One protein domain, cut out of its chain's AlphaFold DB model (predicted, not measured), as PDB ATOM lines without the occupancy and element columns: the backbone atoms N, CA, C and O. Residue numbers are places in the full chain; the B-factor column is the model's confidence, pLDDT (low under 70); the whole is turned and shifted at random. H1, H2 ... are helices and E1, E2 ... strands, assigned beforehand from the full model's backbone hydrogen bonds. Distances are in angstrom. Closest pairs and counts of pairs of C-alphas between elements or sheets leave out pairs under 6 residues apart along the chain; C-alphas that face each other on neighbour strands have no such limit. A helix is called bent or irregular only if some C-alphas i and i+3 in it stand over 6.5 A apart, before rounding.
ATOM      1  N   ALA A   2      20.585 112.536  59.636       81.50
ATOM      2  CA  ALA A   2      21.870 112.924  59.038       81.50
ATOM      3  C   ALA A   2      22.726 111.731  58.557       81.50
ATOM      4  O   ALA A   2      23.371 111.810  57.512       81.50
ATOM      5  N   GLU A   3      22.699 110.612  59.283       81.25
ATOM      6  CA  GLU A   3      23.375 109.370  58.894       81.25
ATOM      7  C   GLU A   3      22.771 108.750  57.627       81.25
ATOM      8  O   GLU A   3      23.505 108.456  56.688       81.25
ATOM      9  N   LEU A   4      21.440 108.655  57.540       85.38
ATOM     10  CA  LEU A   4      20.750 108.205  56.329       85.38
ATOM     11  C   LEU A   4      21.081 109.107  55.131       85.38
ATOM     12  O   LEU A   4      21.374 108.609  54.049       85.38
ATOM     13  N   ARG A   5      21.104 110.436  55.314       87.75
ATOM     14  CA  ARG A   5      21.536 111.367  54.255       87.75
ATOM     15  C   ARG A   5      22.977 111.099  53.815       87.75
ATOM     16  O   ARG A   5      23.261 111.149  52.625       87.75
ATOM     17  N   ARG A   6      23.879 110.805  54.759       84.69
ATOM     18  CA  ARG A   6      25.275 110.449  54.466       84.69
ATOM     19  C   ARG A   6      25.364 109.141  53.680       84.69
ATOM     20  O   ARG A   6      26.119 109.089  52.717       84.69
ATOM     21  N   ALA A   7      24.578 108.134  54.058       83.94
ATOM     22  CA  ALA A   7      24.522 106.845  53.374       83.94
ATOM     23  C   ALA A   7      23.961 106.961  51.946       83.94
ATOM     24  O   ALA A   7      24.491 106.351  51.025       83.94
ATOM     25  N   LEU A   8      22.929 107.790  51.744       87.19
ATOM     26  CA  LEU A   8      22.336 108.048  50.423       87.19
ATOM     27  C   LEU A   8      23.192 108.976  49.542       87.19
ATOM     28  O   LEU A   8      22.951 109.079  48.336       87.19
ATOM     29  N   GLY A   9      24.185 109.650  50.127       88.12
ATOM     30  CA  GLY A   9      25.173 110.459  49.423       88.12
ATOM     31  C   GLY A   9      24.549 111.509  48.504       88.12
ATOM     32  O   GLY A   9      23.657 112.264  48.892       88.12
ATOM     33  N   THR A  10      25.024 111.564  47.260       90.69
ATOM     34  CA  THR A  10      24.530 112.503  46.240       90.69
ATOM     35  C   THR A  10      23.163 112.126  45.675       90.69
ATOM     36  O   THR A  10      22.569 112.935  44.970       90.69
ATOM     37  N   GLY A  11      22.646 110.930  45.978       91.31
ATOM     38  CA  GLY A  11      21.338 110.489  45.498       91.31
ATOM     39  C   GLY A  11      20.167 111.221  46.155       91.31
ATOM     40  O   GLY A  11      19.067 111.232  45.606       91.31
ATOM     41  N   LEU A  12      20.387 111.869  47.302       92.38
ATOM     42  CA  LEU A  12      19.373 112.651  48.003       92.38
ATOM     43  C   LEU A  12      19.733 114.148  47.966       92.38
ATOM     44  O   LEU A  12      20.649 114.565  48.682       92.38
ATOM     45  N   PRO A  13      19.014 114.986  47.188       93.19
ATOM     46  CA  PRO A  13      19.295 116.417  47.103       93.19
ATOM     47  C   PRO A  13      19.318 117.095  48.474       93.19
ATOM     48  O   PRO A  13      18.526 116.765  49.366       93.19
ATOM     49  N   ARG A  14      20.206 118.085  48.639       90.62
ATOM     50  CA  ARG A  14      20.272 118.880  49.873       90.62
ATOM     51  C   ARG A  14      18.905 119.508  50.150       90.62
ATOM     52  O   ARG A  14      18.329 120.153  49.283       90.62
ATOM     53  N   GLY A  15      18.393 119.298  51.360       90.94
ATOM     54  CA  GLY A  15      17.082 119.798  51.776       90.94
ATOM     55  C   GLY A  15      15.884 118.962  51.314       90.94
ATOM     56  O   GLY A  15      14.765 119.291  51.695       90.94
ATOM     57  N   SER A  16      16.077 117.871  50.556       94.75
ATOM     58  CA  SER A  16      14.977 116.958  50.208       94.75
ATOM     59  C   SER A  16      14.364 116.372  51.489       94.75
ATOM     60  O   SER A  16      15.118 115.803  52.294       94.75
ATOM     61  N   PRO A  17      13.045 116.525  51.729       95.00
ATOM     62  CA  PRO A  17      12.399 115.992  52.922       95.00
ATOM     63  C   PRO A  17      12.465 114.463  52.984       95.00
ATOM     64  O   PRO A  17      12.267 113.770  51.984       95.00
ATOM     65  N   ILE A  18      12.716 113.949  54.187       95.56
ATOM     66  CA  ILE A  18      12.588 112.531  54.533       95.56
ATOM     67  C   ILE A  18      11.376 112.432  55.444       95.56
ATOM     68  O   ILE A  18      11.255 113.227  56.372       95.56
ATOM     69  N   PHE A  19      10.482 111.488  55.191       96.81
ATOM     70  CA  PHE A  19       9.281 111.308  55.989       96.81
ATOM     71  C   PHE A  19       9.288 109.963  56.704       96.81
ATOM     72  O   PHE A  19       9.619 108.949  56.101       96.81
ATOM     73  N   ALA A  20       8.852 109.943  57.958       95.69
ATOM     74  CA  ALA A  20       8.478 108.726  58.665       95.69
ATOM     75  C   ALA A  20       7.033 108.335  58.345       95.69
ATOM     76  O   ALA A  20       6.166 109.209  58.207       95.69
ATOM     77  N   SER A  21       6.769 107.029  58.292       92.19
ATOM     78  CA  SER A  21       5.408 106.488  58.309       92.19
ATOM     79  C   SER A  21       4.855 106.521  59.738       92.19
ATOM     80  O   SER A  21       5.499 106.033  60.663       92.19
ATOM     81  N   LEU A  22       3.673 107.107  59.944       89.69
ATOM     82  CA  LEU A  22       2.974 107.083  61.232       89.69
ATOM     83  C   LEU A  22       1.899 105.982  61.235       89.69
ATOM     84  O   LEU A  22       1.291 105.745  60.189       89.69
ATOM     85  N   PRO A  23       1.534 105.406  62.401       88.38
ATOM     86  CA  PRO A  23       0.468 104.399  62.499       88.38
ATOM     87  C   PRO A  23      -0.880 104.842  61.915       88.38
ATOM     88  O   PRO A  23      -1.684 104.021  61.493       88.38
ATOM     89  N   SER A  24      -1.129 106.155  61.853       89.62
ATOM     90  CA  SER A  24      -2.334 106.721  61.241       89.62
ATOM     91  C   SER A  24      -2.299 106.755  59.704       89.62
ATOM     92  O   SER A  24      -3.122 107.450  59.112       89.62
ATOM     93  N   GLY A  25      -1.288 106.168  59.055       87.00
ATOM     94  CA  GLY A  25      -1.035 106.284  57.612       87.00
ATOM     95  C   GLY A  25      -0.580 107.678  57.157       87.00
ATOM     96  O   GLY A  25      -0.423 107.930  55.963       87.00
ATOM     97  N   ARG A  26      -0.370 108.610  58.097       93.06
ATOM     98  CA  ARG A  26       0.144 109.954  57.800       93.06
ATOM     99  C   ARG A  26       1.666 109.922  57.738       93.06
ATOM    100  O   ARG A  26       2.301 109.070  58.347       93.06
ATOM    101  N   ARG A  27       2.241 110.896  57.039       95.50
ATOM    102  CA  ARG A  27       3.688 111.084  56.935       95.50
ATOM    103  C   ARG A  27       4.119 112.290  57.762       95.50
ATOM    104  O   ARG A  27       3.495 113.344  57.662       95.50
ATOM    105  N   ALA A  28       5.172 112.136  58.559       96.25
ATOM    106  CA  ALA A  28       5.792 113.233  59.304       96.25
ATOM    107  C   ALA A  28       7.197 113.492  58.766       96.25
ATOM    108  O   ALA A  28       7.979 112.554  58.635       96.25
ATOM    109  N   ALA A  29       7.508 114.747  58.435       96.81
ATOM    110  CA  ALA A  29       8.853 115.117  58.007       96.81
ATOM    111  C   ALA A  29       9.827 114.958  59.180       96.81
ATOM    112  O   ALA A  29       9.550 115.433  60.278       96.81
ATOM    113  N   LEU A  30      10.949 114.295  58.927       96.38
ATOM    114  CA  LEU A  30      12.018 114.082  59.887       96.38
ATOM    115  C   LEU A  30      13.082 115.176  59.748       96.38
ATOM    116  O   LEU A  30      13.586 115.438  58.650       96.38
ATOM    117  N   GLY A  31      13.450 115.778  60.873       93.56
ATOM    118  CA  GLY A  31      14.600 116.660  61.015       93.56
ATOM    119  C   GLY A  31      15.923 115.894  61.069       93.56
ATOM    120  O   GLY A  31      15.968 114.667  61.198       93.56
ATOM    121  N   ASP A  32      17.038 116.623  60.976       89.69
ATOM    122  CA  ASP A  32      18.379 116.023  60.910       89.69
ATOM    123  C   ASP A  32      18.754 115.241  62.183       89.69
ATOM    124  O   ASP A  32      19.406 114.192  62.085       89.69
ATOM    125  N   GLY A  33      18.269 115.701  63.343       91.94
ATOM    126  CA  GLY A  33      18.469 115.086  64.659       91.94
ATOM    127  C   GLY A  33      17.493 113.962  65.019       91.94
ATOM    128  O   GLY A  33      17.703 113.300  66.031       91.94
ATOM    129  N   ASP A  34      16.462 113.714  64.207       93.69
ATOM    130  CA  ASP A  34      15.472 112.683  64.523       93.69
ATOM    131  C   ASP A  34      16.033 111.275  64.298       93.69
ATOM    132  O   ASP A  34      16.796 111.026  63.349       93.69
ATOM    133  N   VAL A  35      15.606 110.341  65.150       92.44
ATOM    134  CA  VAL A  35      15.859 108.906  64.974       92.44
ATOM    135  C   VAL A  35      15.190 108.451  63.680       92.44
ATOM    136  O   VAL A  35      14.028 108.761  63.422       92.44
ATOM    137  N   VAL A  36      15.945 107.738  62.847       91.62
ATOM    138  CA  VAL A  36      15.427 107.195  61.589       91.62
ATOM    139  C   VAL A  36      14.621 105.936  61.921       91.62
ATOM    140  O   VAL A  36      15.198 105.011  62.489       91.62
ATOM    141  N   PRO A  37      13.311 105.891  61.625       91.25
ATOM    142  CA  PRO A  37      12.517 104.678  61.809       91.25
ATOM    143  C   PRO A  37      12.907 103.605  60.784       91.25
ATOM    144  O   PRO A  37      13.619 103.884  59.821       91.25
ATOM    145  N   GLU A  38      12.391 102.386  60.960       85.50
ATOM    146  CA  GLU A  38      12.639 101.267  60.037       85.50
ATOM    147  C   GLU A  38      12.168 101.553  58.601       85.50
ATOM    148  O   GLU A  38      12.802 101.113  57.645       85.50
ATOM    149  N   GLU A  39      11.085 102.323  58.443       87.00
ATOM    150  CA  GLU A  39      10.525 102.699  57.145       87.00
ATOM    151  C   GLU A  39      10.489 104.222  56.984       87.00
ATOM    152  O   GLU A  39       9.905 104.951  57.794       87.00
ATOM    153  N   VAL A  40      11.076 104.703  55.889       93.00
ATOM    154  CA  VAL A  40      11.068 106.118  55.514       93.00
ATOM    155  C   VAL A  40      10.670 106.306  54.058       93.00
ATOM    156  O   VAL A  40      10.968 105.486  53.196       93.00
ATOM    157  N   PHE A  41      10.058 107.449  53.771       92.69
ATOM    158  CA  PHE A  41       9.756 107.898  52.419       92.69
ATOM    159  C   PHE A  41      10.652 109.076  52.063       92.69
ATOM    160  O   PHE A  41      10.718 110.067  52.790       92.69
ATOM    161  N   LEU A  42      11.309 108.998  50.912       93.31
ATOM    162  CA  LEU A  42      12.056 110.119  50.355       93.31
ATOM    163  C   LEU A  42      11.126 110.914  49.441       93.31
ATOM    164  O   LEU A  42      10.505 110.341  48.548       93.31
ATOM    165  N   ALA A  43      11.036 112.234  49.631       93.44
ATOM    166  CA  ALA A  43      10.267 113.094  48.723       93.44
ATOM    167  C   ALA A  43      10.806 113.023  47.285       93.44
ATOM    168  O   ALA A  43      10.060 113.130  46.315       93.44
ATOM    169  N   ARG A  44      12.130 112.888  47.176       91.81
ATOM    170  CA  ARG A  44      12.876 112.847  45.925       91.81
ATOM    171  C   ARG A  44      14.169 112.074  46.133       91.81
ATOM    172  O   ARG A  44      14.879 112.343  47.101       91.81
ATOM    173  N   PHE A  45      14.479 111.182  45.201       93.50
ATOM    174  CA  PHE A  45      15.773 110.524  45.066       93.50
ATOM    175  C   PHE A  45      16.213 110.676  43.605       93.50
ATOM    176  O   PHE A  45      15.468 110.317  42.699       93.50
ATOM    177  N   GLU A  46      17.369 111.293  43.385       94.06
ATOM    178  CA  GLU A  46      17.945 111.558  42.056       94.06
ATOM    179  C   GLU A  46      19.093 110.598  41.718       94.06
ATOM    180  O   GLU A  46      19.650 110.652  40.625       94.06
ATOM    181  N   GLY A  47      19.471 109.736  42.664       91.38
ATOM    182  CA  GLY A  47      20.489 108.717  42.450       91.38
ATOM    183  C   GLY A  47      19.967 107.513  41.671       91.38
ATOM    184  O   GLY A  47      18.773 107.361  41.415       91.38
ATOM    185  N   VAL A  48      20.886 106.606  41.354       91.81
ATOM    186  CA  VAL A  48      20.552 105.260  40.888       91.81
ATOM    187  C   VAL A  48      20.456 104.356  42.111       91.81
ATOM    188  O   VAL A  48      21.368 104.339  42.936       91.81
ATOM    189  N   VAL A  49      19.352 103.620  42.252       90.00
ATOM    190  CA  VAL A  49      19.250 102.573  43.275       90.00
ATOM    191  C   VAL A  49      20.080 101.389  42.800       90.00
ATOM    192  O   VAL A  49      19.693 100.667  41.882       90.00
TER     193      VAL A  49
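What this domain is: This is residues 2 to 49 of the 180 residues of the protein "Hypothetical protein" of Alexandrium catenella (UniProt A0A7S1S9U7). A small, loosely furnished domain: a short three-stranded sheet, E2, E1 and E3, sits toward one part of an elongated outline, and one irregular helix, H1, makes the opposite end. The turn between E1 and E2 reaches the far end from H1, and residues 43 to 49, after E3, run back from the sheet to the last turn of H1. The printed part has 48 residues, with one named helix and three named strands in the order H1, E1, E2, E3; the sheet's order is E2, E1, E3, and it is antiparallel throughout. The class is mixed, helices and strands, though under half of the residues are in named elements. The whole is compact, with a radius of gyration of the C-alphas of 10.6 A, and its C-alphas span 31 by 20 by 18 A.

How they stand to each other: The inner strand of the sheet is E1, residues 18 to 21, and its edge strands are E2, residues 27 to 30, and E3, residues 40 to 42. E1 and E2 form a hairpin; they are antiparallel, with 136 degrees between their directions. The C-alphas of Phe 19 and Ala 29 face each other at 4.3 A, and N 20 and O 28 are within hydrogen-bond range at 2.8 A, as are N 30 and O 18 at 2.8 A. E1 and E3 are antiparallel at 143 degrees; the C-alphas of Ala 20 and Val 40 face each other at 4.8 A, and N 19 and O 41 are within hydrogen-bond range at 2.8 A. E2 and E3 are only just apart, 8.2 A at the closest. The helix H1, residues 2 to 11, is not on the sheet, but only just, with 4 pairs of C-alphas within 10 A; it is apart from E2 and from E3. In H1, 4 of 6 O i to N i+4 pairs are within hydrogen-bond range.

Where its parts are: E1 begins at C-alpha 18, (12.588, 112.531, 54.533), and is 10.1 A long from first to last C-alpha. E2 is 9.3 A long and E3 6.6 A, ending at C-alpha 42, (12.056, 110.119, 50.355). H1 begins at C-alpha 2, (21.870, 112.924, 59.038), and is 13.8 A long; it is irregular, with C-alphas 7 and 10 9.1 A apart.

The domain as a whole: The two C-alphas farthest apart are those of Thr 10 and Ser 24, at 31.3 A. The printed part has no cut. The link from E1 to E2 is tight, and the links from H1 to E1 and from E2 to E3 are short. The mean pLDDT of the printed part is 91.1, and no printed residue is under 70.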